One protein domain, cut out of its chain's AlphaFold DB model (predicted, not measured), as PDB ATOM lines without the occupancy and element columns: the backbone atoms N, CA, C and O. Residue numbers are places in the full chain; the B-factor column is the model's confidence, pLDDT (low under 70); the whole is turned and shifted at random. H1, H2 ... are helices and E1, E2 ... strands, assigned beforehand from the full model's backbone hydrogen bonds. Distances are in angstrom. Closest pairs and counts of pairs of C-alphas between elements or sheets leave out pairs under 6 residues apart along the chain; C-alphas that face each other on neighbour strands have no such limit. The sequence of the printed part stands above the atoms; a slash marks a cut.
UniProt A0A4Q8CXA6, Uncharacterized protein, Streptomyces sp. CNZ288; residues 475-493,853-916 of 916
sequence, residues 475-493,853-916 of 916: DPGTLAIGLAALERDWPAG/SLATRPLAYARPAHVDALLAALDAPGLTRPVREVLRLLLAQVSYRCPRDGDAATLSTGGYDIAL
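AT A GLANCE: This is residues 475 to 493 and 853 to 916 of the 916 residues of an uncharacterized protein of Streptomyces sp. CNZ288 (UniProt A0A4Q8CXA6). H4 and H3 form a helical hairpin, with H1 packed across H4 at residues 881 to 886 and small H2 near both H1 and H4; tail residues 910 to 916 stick out. The 83 printed residues are mostly helix, with H1, H2, H3, H4, then strand E1. The whole is only just loose, close to compact, radius of gyration of the C-alphas 14.3 A, spanning 49 by 30 by 18 A.

IN THESE COORDINATES: H4, residues 881 to 897, spans 24.6 A from C-alpha 881 at (92.815, 27.067, 167.491). H3, residues 864 to 875, spans 18.1 A; H1, residues 476 to 489, 19.6 A from (105.377, 28.688, 172.784). H2 is residues 853 to 856, E1 913 to 915.

HOW THE PARTS SIT: H4 and H3, a hairpin, touch at a shallow tilt of 23 degrees, opposite ways; closest C-alphas Leu 891 and Leu 870, 5.9 A. H4 touches H1 with residues 881 to 886 alone, about perpendicular at 85 degrees; closest C-alphas Val 883 and Gly 482, 4.3 A. H2 and H4 are close but not clearly touching; closest C-alphas Ala 855 and Leu 890, 7.0 A. Every O i to N i+4 pair is within hydrogen-bond range in H1 and H4, 7 of 8 in H3; H2 is too short. E1 pairs with no named strand.

THE WHOLE: The farthest C-alphas, Pro 476 and Leu 916, are 51.0 A apart. Residues 494 to 852 are not printed; C-alphas 493 and 853 are 13.8 A apart. The H4 to E1 link is long; pLDDT is under 70 at 901 to 916.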
ATOM      1  N   ASP A 475     104.067  28.874 168.126       94.00
ATOM      2  CA  ASP A 475     104.407  29.818 169.185       94.00
ATOM      3  C   ASP A 475     104.349  29.129 170.573       94.00
ATOM      4  O   ASP A 475     103.349  28.462 170.872       94.00
ATOM      5  N   PRO A 476     105.367  29.291 171.449       93.75
ATOM      6  CA  PRO A 476     105.377  28.688 172.784       93.75
ATOM      7  C   PRO A 476     104.143  29.029 173.634       93.75
ATOM      8  O   PRO A 476     103.657  28.179 174.384       93.75
ATOM      9  N   GLY A 477     103.609  30.252 173.514       94.69
ATOM     10  CA  GLY A 477     102.399  30.673 174.224       94.69
ATOM     11  C   GLY A 477     101.161  29.918 173.743       94.69
ATOM     12  O   GLY A 477     100.373  29.427 174.550       94.69
ATOM     13  N   THR A 478     101.026  29.750 172.427       96.00
ATOM     14  CA  THR A 478      99.962  28.946 171.805       96.00
ATOM     15  C   THR A 478     100.042  27.481 172.232       96.00
ATOM     16  O   THR A 478      99.012  26.901 172.581       96.00
ATOM     17  N   LEU A 479     101.247  26.898 172.267       95.56
ATOM     18  CA  LEU A 479     101.466  25.535 172.758       95.56
ATOM     19  C   LEU A 479     101.025  25.397 174.223       95.56
ATOM     20  O   LEU A 479     100.257  24.493 174.547       95.56
ATOM     21  N   ALA A 480     101.459  26.309 175.097       94.38
ATOM     22  CA  ALA A 480     101.115  26.286 176.518       94.38
ATOM     23  C   ALA A 480      99.602  26.438 176.762       94.38
ATOM     24  O   ALA A 480      99.025  25.673 177.533       94.38
ATOM     25  N   ILE A 481      98.942  27.376 176.070       95.75
ATOM     26  CA  ILE A 481      97.484  27.568 176.148       95.75
ATOM     27  C   ILE A 481      96.747  26.320 175.653       95.75
ATOM     28  O   ILE A 481      95.779  25.890 176.280       95.75
ATOM     29  N   GLY A 482      97.194  25.731 174.540       95.31
ATOM     30  CA  GLY A 482      96.594  24.522 173.985       95.31
ATOM     31  C   GLY A 482      96.729  23.319 174.920       95.31
ATOM     32  O   GLY A 482      95.744  22.619 175.138       95.31
ATOM     33  N   LEU A 483      97.904  23.112 175.524       94.00
ATOM     34  CA  LEU A 483      98.140  22.041 176.500       94.00
ATOM     35  C   LEU A 483      97.290  22.216 177.763       94.00
ATOM     36  O   LEU A 483      96.638  21.270 178.192       94.00
ATOM     37  N   ALA A 484      97.222  23.433 178.311       92.38
ATOM     38  CA  ALA A 484      96.377  23.722 179.469       92.38
ATOM     39  C   ALA A 484      94.880  23.518 179.161       92.38
ATOM     40  O   ALA A 484      94.126  23.036 180.005       92.38
ATOM     41  N   ALA A 485      94.439  23.859 177.945       91.19
ATOM     42  CA  ALA A 485      93.068  23.616 177.502       91.19
ATOM     43  C   ALA A 485      92.773  22.118 177.302       91.19
ATOM     44  O   ALA A 485      91.690  21.670 177.673       91.19
ATOM     45  N   LEU A 486      93.725  21.332 176.778       90.12
ATOM     46  CA  LEU A 486      93.617  19.866 176.721       90.12
ATOM     47  C   LEU A 486      93.495  19.250 178.119       90.12
ATOM     48  O   LEU A 486      92.739  18.310 178.316       90.12
ATOM     49  N   GLU A 487      94.226  19.756 179.104       87.38
ATOM     50  CA  GLU A 487      94.156  19.214 180.463       87.38
ATOM     51  C   GLU A 487      92.825  19.543 181.157       87.38
ATOM     52  O   GLU A 487      92.262  18.704 181.861       87.38
ATOM     53  N   ARG A 488      92.303  20.758 180.945       85.06
ATOM     54  CA  ARG A 488      91.118  21.261 181.654       85.06
ATOM     55  C   ARG A 488      89.790  20.884 180.997       85.06
ATOM     56  O   ARG A 488      88.856  20.503 181.699       85.06
ATOM     57  N   ASP A 489      89.694  21.037 179.677       83.06
ATOM     58  CA  ASP A 489      88.413  21.085 178.958       83.06
ATOM     59  C   ASP A 489      88.194  19.872 178.033       83.06
ATOM     60  O   ASP A 489      87.167  19.785 177.357       83.06
ATOM     61  N   TRP A 490      89.146  18.932 177.967       86.75
ATOM     62  CA  TRP A 490      89.063  17.809 177.034       86.75
ATOM     63  C   TRP A 490      87.990  16.791 177.439       86.75
ATOM     64  O   TRP A 490      87.941  16.376 178.600       86.75
ATOM     65  N   PRO A 491      87.119  16.360 176.511       86.19
ATOM     66  CA  PRO A 491      86.067  15.408 176.829       86.19
ATOM     67  C   PRO A 491      86.638  14.015 177.103       86.19
ATOM     68  O   PRO A 491      87.613  13.571 176.498       86.19
ATOM     69  N   ALA A 492      85.970  13.291 178.000       83.38
ATOM     70  CA  ALA A 492      86.339  11.924 178.364       83.38
ATOM     71  C   ALA A 492      85.984  10.893 177.266       83.38
ATOM     72  O   ALA A 492      86.418   9.745 177.316       83.38
ATOM     73  N   GLY A 493      85.210  11.300 176.261       86.94
ATOM     74  CA  GLY A 493      84.870  10.503 175.090       86.94
ATOM     75  C   GLY A 493      83.909  11.250 174.173       86.94
ATOM     76  O   GLY A 493      83.468  12.349 174.499       86.94
ATOM     77  N   SER A 853      96.902  12.884 178.380       87.06
ATOM     78  CA  SER A 853      98.035  12.143 178.951       87.06
ATOM     79  C   SER A 853      99.164  11.923 177.945       87.06
ATOM     80  O   SER A 853     100.332  11.936 178.317       87.06
ATOM     81  N   LEU A 854      98.833  11.760 176.660       89.81
ATOM     82  CA  LEU A 854      99.810  11.629 175.585       89.81
ATOM     83  C   LEU A 854     100.633  12.911 175.411       89.81
ATOM     84  O   LEU A 854     101.803  12.837 175.059       89.81
ATOM     85  N   ALA A 855     100.036  14.071 175.690       90.88
ATOM     86  CA  ALA A 855     100.706  15.360 175.589       90.88
ATOM     87  C   ALA A 855     101.711  15.622 176.727       90.88
ATOM     88  O   ALA A 855     102.652  16.403 176.552       90.88
ATOM     89  N   THR A 856     101.510  14.985 177.885       88.44
ATOM     90  CA  THR A 856     102.298  15.211 179.106       88.44
ATOM     91  C   THR A 856     103.274  14.087 179.432       88.44
ATOM     92  O   THR A 856     104.237  14.326 180.160       88.44
ATOM     93  N   ARG A 857     103.079  12.886 178.879       89.62
ATOM     94  CA  ARG A 857     104.004  11.758 179.041       89.62
ATOM     95  C   ARG A 857     105.064  11.719 177.935       89.62
ATOM     96  O   ARG A 857     104.843  12.283 176.862       89.62
ATOM     97  N   PRO A 858     106.192  11.023 178.151       88.75
ATOM     98  CA  PRO A 858     107.142  10.739 177.085       88.75
ATOM     99  C   PRO A 858     106.447  10.068 175.896       88.75
ATOM    100  O   PRO A 858     105.767   9.048 176.046       88.75
ATOM    101  N   LEU A 859     106.632  10.613 174.693       87.06
ATOM    102  CA  LEU A 859     106.036  10.051 173.474       87.06
ATOM    103  C   LEU A 859     106.662   8.719 173.081       87.06
ATOM    104  O   LEU A 859     106.178   8.052 172.165       87.06
ATOM    105  N   ALA A 860     107.674   8.286 173.835       83.94
ATOM    106  CA  ALA A 860     108.187   6.944 173.746       83.94
ATOM    107  C   ALA A 860     107.121   5.853 173.909       83.94
ATOM    108  O   ALA A 860     107.191   4.821 173.244       83.94
ATOM    109  N   TYR A 861     106.111   6.139 174.734       84.69
ATOM    110  CA  TYR A 861     104.982   5.257 175.023       84.69
ATOM    111  C   TYR A 861     103.808   5.408 174.045       84.69
ATOM    112  O   TYR A 861     102.731   4.848 174.275       84.69
ATOM    113  N   ALA A 862     103.955   6.223 172.996       88.12
ATOM    114  CA  ALA A 862     102.934   6.346 171.970       88.12
ATOM    115  C   ALA A 862     102.824   5.042 171.164       88.12
ATOM    116  O   ALA A 862     103.823   4.394 170.863       88.12
ATOM    117  N   ARG A 863     101.593   4.670 170.816       87.31
ATOM    118  CA  ARG A 863     101.237   3.452 170.082       87.31
ATOM    119  C   ARG A 863     100.538   3.823 168.772       87.31
ATOM    120  O   ARG A 863      99.922   4.889 168.714       87.31
ATOM    121  N   PRO A 864     100.510   2.929 167.767       85.06
ATOM    122  CA  PRO A 864      99.784   3.174 166.518       85.06
ATOM    123  C   PRO A 864      98.318   3.593 166.722       85.06
ATOM    124  O   PRO A 864      97.848   4.520 166.071       85.06
ATOM    125  N   ALA A 865      97.622   3.011 167.707       80.50
ATOM    126  CA  ALA A 865      96.235   3.362 168.041       80.50
ATOM    127  C   ALA A 865      96.034   4.838 168.454       80.50
ATOM    128  O   ALA A 865      94.932   5.377 168.326       80.50
ATOM    129  N   HIS A 866      97.082   5.525 168.928       87.94
ATOM    130  CA  HIS A 866      97.006   6.953 169.251       87.94
ATOM    131  C   HIS A 866      96.901   7.830 168.003       87.94
ATOM    132  O   HIS A 866      96.341   8.920 168.096       87.94
ATOM    133  N   VAL A 867      97.374   7.366 166.842       90.06
ATOM    134  CA  VAL A 867      97.220   8.087 165.567       90.06
ATOM    135  C   VAL A 867      95.739   8.231 165.223       90.06
ATOM    136  O   VAL A 867      95.283   9.335 164.938       90.06
ATOM    137  N   ASP A 868      94.970   7.147 165.324       82.19
ATOM    138  CA  ASP A 868      93.533   7.159 165.022       82.19
ATOM    139  C   ASP A 868      92.746   8.029 166.000       82.19
ATOM    140  O   ASP A 868      91.870   8.788 165.588       82.19
ATOM    141  N   ALA A 869      93.100   7.973 167.288       85.44
ATOM    142  CA  ALA A 869      92.505   8.836 168.301       85.44
ATOM    143  C   ALA A 869      92.762  10.323 168.003       85.44
ATOM    144  O   ALA A 869      91.858  11.141 168.137       85.44
ATOM    145  N   LEU A 870      93.982  10.680 167.583       91.50
ATOM    146  CA  LEU A 870      94.353  12.057 167.247       91.50
ATOM    147  C   LEU A 870      93.689  12.549 165.953       91.50
ATOM    148  O   LEU A 870      93.305  13.716 165.881       91.50
ATOM    149  N   LEU A 871      93.529  11.681 164.950       89.25
ATOM    150  CA  LEU A 871      92.791  12.002 163.725       89.25
ATOM    151  C   LEU A 871      91.314  12.274 164.033       89.25
ATOM    152  O   LEU A 871      90.820  13.354 163.720       89.25
ATOM    153  N   ALA A 872      90.650  11.356 164.737       82.31
ATOM    154  CA  ALA A 872      89.257  11.531 165.142       82.31
ATOM    155  C   ALA A 872      89.068  12.774 166.034       82.31
ATOM    156  O   ALA A 872      88.095  13.515 165.886       82.31
ATOM    157  N   ALA A 873      90.043  13.063 166.901       87.38
ATOM    158  CA  ALA A 873      90.053  14.263 167.723       87.38
ATOM    159  C   ALA A 873      90.108  15.545 166.890       87.38
ATOM    160  O   ALA A 873      89.402  16.495 167.207       87.38
ATOM    161  N   LEU A 874      90.928  15.594 165.837       90.81
ATOM    162  CA  LEU A 874      91.047  16.767 164.962       90.81
ATOM    163  C   LEU A 874      89.762  17.069 164.179       90.81
ATOM    164  O   LEU A 874      89.517  18.238 163.855       90.81
ATOM    165  N   ASP A 875      88.952  16.042 163.929       85.44
ATOM    166  CA  ASP A 875      87.644  16.150 163.283       85.44
ATOM    167  C   ASP A 875      86.528  16.557 164.259       85.44
ATOM    168  O   ASP A 875      85.431  16.929 163.832       85.44
ATOM    169  N   ALA A 876      86.796  16.559 165.572       80.56
ATOM    170  CA  ALA A 876      85.811  16.947 166.569       80.56
ATOM    171  C   ALA A 876      85.392  18.428 166.408       80.56
ATOM    172  O   ALA A 876      86.235  19.331 166.276       80.56
ATOM    173  N   PRO A 877      84.081  18.728 166.445       79.88
ATOM    174  CA  PRO A 877      83.599  20.100 166.386       79.88
ATOM    175  C   PRO A 877      83.959  20.864 167.670       79.88
ATOM    176  O   PRO A 877      84.056  20.296 168.753       79.88
ATOM    177  N   GLY A 878      84.122  22.185 167.564       83.50
ATOM    178  CA  GLY A 878      84.308  23.061 168.731       83.50
ATOM    179  C   GLY A 878      85.739  23.164 169.273       83.50
ATOM    180  O   GLY A 878      85.954  23.858 170.266       83.50
ATOM    181  N   LEU A 879      86.732  22.549 168.622       88.56
ATOM    182  CA  LEU A 879      88.135  22.717 169.010       88.56
ATOM    183  C   LEU A 879      88.627  24.155 168.809       88.56
ATOM    184  O   LEU A 879      88.559  24.705 167.706       88.56
ATOM    185  N   THR A 880      89.211  24.736 169.858       93.69
ATOM    186  CA  THR A 880      89.894  26.031 169.766       93.69
ATOM    187  C   THR A 880      91.156  25.919 168.907       93.69
ATOM    188  O   THR A 880      91.758  24.848 168.781       93.69
ATOM    189  N   ARG A 881      91.594  27.038 168.313       94.56
ATOM    190  CA  ARG A 881      92.815  27.067 167.491       94.56
ATOM    191  C   ARG A 881      94.052  26.538 168.245       94.56
ATOM    192  O   ARG A 881      94.719  25.686 167.668       94.56
ATOM    193  N   PRO A 882      94.346  26.948 169.499       96.06
ATOM    194  CA  PRO A 882      95.497  26.419 170.234       96.06
ATOM    195  C   PRO A 882      95.457  24.898 170.417       96.06
ATOM    196  O   PRO A 882      96.451  24.225 170.169       96.06
ATOM    197  N   VAL A 883      94.295  24.340 170.772       94.50
ATOM    198  CA  VAL A 883      94.127  22.887 170.932       94.50
ATOM    199  C   VAL A 883      94.351  22.161 169.606       94.50
ATOM    200  O   VAL A 883      95.077  21.172 169.560       94.50
ATOM    201  N   ARG A 884      93.798  22.682 168.506       95.19
ATOM    202  CA  ARG A 884      93.986  22.104 167.167       95.19
ATOM    203  C   ARG A 884      95.461  22.065 166.751       95.19
ATOM    204  O   ARG A 884      95.883  21.076 166.159       95.19
ATOM    205  N   GLU A 885      96.243  23.100 167.059       95.31
ATOM    206  CA  GLU A 885      97.686  23.109 166.769       95.31
ATOM    207  C   GLU A 885      98.455  22.083 167.614       95.31
ATOM    208  O   GLU A 885      99.289  21.353 167.078       95.31
ATOM    209  N   VAL A 886      98.129  21.944 168.906       96.12
ATOM    210  CA  VAL A 886      98.726  20.902 169.762       96.12
ATOM    211  C   VAL A 886      98.422  19.503 169.225       96.12
ATOM    212  O   VAL A 886      99.327  18.681 169.109       96.12
ATOM    213  N   LEU A 887      97.171  19.233 168.845       95.38
ATOM    214  CA  LEU A 887      96.774  17.937 168.286       95.38
ATOM    215  C   LEU A 887      97.498  17.627 166.971       95.38
ATOM    216  O   LEU A 887      97.915  16.492 166.766       95.38
ATOM    217  N   ARG A 888      97.700  18.624 166.097       95.44
ATOM    218  CA  ARG A 888      98.486  18.464 164.860       95.44
ATOM    219  C   ARG A 888      99.944  18.117 165.147       95.44
ATOM    220  O   ARG A 888     100.508  17.273 164.455       95.44
ATOM    221  N   LEU A 889     100.542  18.742 166.160       95.44
ATOM    222  CA  LEU A 889     101.909  18.432 166.579       95.44
ATOM    223  C   LEU A 889     102.027  17.028 167.154       95.44
ATOM    224  O   LEU A 889     102.914  16.288 166.738       95.44
ATOM    225  N   LEU A 890     101.114  16.646 168.050       94.88
ATOM    226  CA  LEU A 890     101.061  15.286 168.582       94.88
ATOM    227  C   LEU A 890     100.881  14.274 167.454       94.88
ATOM    228  O   LEU A 890     101.614  13.295 167.399       94.88
ATOM    229  N   LEU A 891      99.969  14.535 166.514       94.88
ATOM    230  CA  LEU A 891      99.754  13.659 165.367       94.88
ATOM    231  C   LEU A 891     101.032  13.509 164.540       94.88
ATOM    232  O   LEU A 891     101.395  12.388 164.194       94.88
ATOM    233  N   ALA A 892     101.739  14.605 164.258       93.50
ATOM    234  CA  ALA A 892     102.997  14.563 163.521       93.50
ATOM    235  C   ALA A 892     104.089  13.781 164.275       93.50
ATOM    236  O   ALA A 892     104.785  12.973 163.664       93.50
ATOM    237  N   GLN A 893     104.222  13.976 165.592       92.62
ATOM    238  CA  GLN A 893     105.210  13.262 166.408       92.62
ATOM    239  C   GLN A 893     104.907  11.766 166.510       92.62
ATOM    240  O   GLN A 893     105.795  10.937 166.314       92.62
ATOM    241  N   VAL A 894     103.649  11.411 166.773       92.75
ATOM    242  CA  VAL A 894     103.226  10.015 166.901       92.75
ATOM    243  C   VAL A 894     103.300   9.303 165.555       92.75
ATOM    244  O   VAL A 894     103.822   8.197 165.506       92.75
ATOM    245  N   SER A 895     102.869   9.938 164.459       91.25
ATOM    246  CA  SER A 895     102.951   9.347 163.111       91.25
ATOM    247  C   SER A 895     104.394   9.167 162.642       91.25
ATOM    248  O   SER A 895     104.690   8.232 161.907       91.25
ATOM    249  N   TYR A 896     105.304  10.048 163.070       89.69
ATOM    250  CA  TYR A 896     106.731   9.874 162.818       89.69
ATOM    251  C   TYR A 896     107.276   8.630 163.536       89.69
ATOM    252  O   TYR A 896     108.059   7.876 162.966       89.69
ATOM    253  N   ARG A 897     106.877   8.416 164.799       87.44
ATOM    254  CA  ARG A 897     107.344   7.286 165.620       87.44
ATOM    255  C   ARG A 897     106.703   5.959 165.224       87.44
ATOM    256  O   ARG A 897     107.365   4.930 165.252       87.44
ATOM    257  N   CYS A 898     105.418   5.999 164.904       86.75
ATOM    258  CA  CYS A 898     104.607   4.862 164.501       86.75
ATOM    259  C   CYS A 898     104.179   5.070 163.041       86.75
ATOM    260  O   CYS A 898     103.026   5.458 162.811       86.75
ATOM    261  N   PRO A 899     105.085   4.872 162.058       79.75
ATOM    262  CA  PRO A 899     104.704   4.896 160.655       79.75
ATOM    263  C   PRO A 899     103.531   3.944 160.437       79.75
ATOM    264  O   PRO A 899     103.516   2.826 160.953       79.75
ATOM    265  N   ARG A 900     102.515   4.410 159.718       73.94
ATOM    266  CA  ARG A 900     101.339   3.600 159.416       73.94
ATOM    267  C   ARG A 900     101.718   2.635 158.293       73.94
ATOM    268  O   ARG A 900     101.827   3.049 157.141       73.94
ATOM    269  N   ASP A 901     101.928   1.370 158.632       51.47
ATOM    270  CA  ASP A 901     102.108   0.309 157.642       51.47
ATOM    271  C   ASP A 901     100.736  -0.050 157.042       51.47
ATOM    272  O   ASP A 901     100.021  -0.915 157.540       51.47
ATOM    273  N   GLY A 902     100.336   0.658 155.981       55.28
ATOM    274  CA  GLY A 902      99.136   0.350 155.191       55.28
ATOM    275  C   GLY A 902      97.790   0.837 155.757       55.28
ATOM    276  O   GLY A 902      97.670   1.279 156.902       55.28
ATOM    277  N   ASP A 903      96.768   0.800 154.893       40.91
ATOM    278  CA  ASP A 903      95.409   1.329 155.097       40.91
ATOM    279  C   ASP A 903      94.634   0.595 156.212       40.91
ATOM    280  O   ASP A 903      93.776  -0.250 155.963       40.91
ATOM    281  N   ALA A 904      94.893   0.939 157.474       44.97
ATOM    282  CA  ALA A 904      93.968   0.632 158.563       44.97
ATOM    283  C   ALA A 904      92.750   1.571 158.469       44.97
ATOM    284  O   ALA A 904      92.886   2.786 158.637       44.97
ATOM    285  N   ALA A 905      91.575   1.017 158.176       44.31
ATOM    286  CA  ALA A 905      90.350   1.771 157.935       44.31
ATOM    287  C   ALA A 905      89.803   2.424 159.223       44.31
ATOM    288  O   ALA A 905      89.533   1.754 160.222       44.31
ATOM    289  N   THR A 906      89.632   3.747 159.207       47.00
ATOM    290  CA  THR A 906      89.055   4.531 160.307       47.00
ATOM    291  C   THR A 906      87.525   4.454 160.308       47.00
ATOM    292  O   THR A 906      86.874   4.542 159.271       47.00
ATOM    293  N   LEU A 907      86.935   4.314 161.498       46.72
ATOM    294  CA  LEU A 907      85.496   4.480 161.724       46.72
ATOM    295  C   LEU A 907      85.120   5.954 161.510       46.72
ATOM    296  O   LEU A 907      85.550   6.803 162.292       46.72
ATOM    297  N   SER A 908      84.335   6.272 160.479       42.22
ATOM    298  CA  SER A 908      83.869   7.645 160.249       42.22
ATOM    299  C   SER A 908      82.861   8.066 161.325       42.22
ATOM    300  O   SER A 908      81.844   7.397 161.530       42.22
ATOM    301  N   THR A 909      83.111   9.189 161.992       40.41
ATOM    302  CA  THR A 909      82.194   9.805 162.956       40.41
ATOM    303  C   THR A 909      80.958  10.378 162.253       40.41
ATOM    304  O   THR A 909      81.066  11.188 161.338       40.41
ATOM    305  N   GLY A 910      79.767   9.984 162.720       41.19
ATOM    306  CA  GLY A 910      78.483  10.557 162.305       41.19
ATOM    307  C   GLY A 910      77.871   9.921 161.051       41.19
ATOM    308  O   GLY A 910      78.289  10.203 159.935       41.19
ATOM    309  N   GLY A 911      76.810   9.122 161.224       34.41
ATOM    310  CA  GLY A 911      75.962   8.742 160.085       34.41
ATOM    311  C   GLY A 911      75.100   7.489 160.211       34.41
ATOM    312  O   GLY A 911      74.244   7.285 159.356       34.41
ATOM    313  N   TYR A 912      75.263   6.657 161.240       41.88
ATOM    314  CA  TYR A 912      74.588   5.355 161.265       41.88
ATOM    315  C   TYR A 912      73.369   5.367 162.192       41.88
ATOM    316  O   TYR A 912      73.462   5.027 163.368       41.88
ATOM    317  N   ASP A 913      72.217   5.772 161.653       39.16
ATOM    318  CA  ASP A 913      70.907   5.552 162.280       39.16
ATOM    319  C   ASP A 913      70.415   4.156 161.840       39.16
ATOM    320  O   ASP A 913      69.620   4.001 160.914       39.16
ATOM    321  N   ILE A 914      70.974   3.105 162.448       43.41
ATOM    322  CA  ILE A 914      70.631   1.713 162.120       43.41
ATOM    323  C   ILE A 914      69.342   1.363 162.866       43.41
ATOM    324  O   ILE A 914      69.311   1.326 164.101       43.41
ATOM    325  N   ALA A 915      68.264   1.127 162.120       34.88
ATOM    326  CA  ALA A 915      66.993   0.656 162.660       34.88
ATOM    327  C   ALA A 915      66.873  -0.865 162.483       34.88
ATOM    328  O   ALA A 915      66.953  -1.358 161.357       34.88
ATOM    329  N   LEU A 916      66.653  -1.587 163.589       38.50
ATOM    330  CA  LEU A 916      66.489  -3.047 163.640       38.50
ATOM    331  C   LEU A 916      65.124  -3.511 164.146       38.50
ATOM    332  O   LEU A 916      64.691  -3.074 165.241       38.50
TER     333      LEU A 916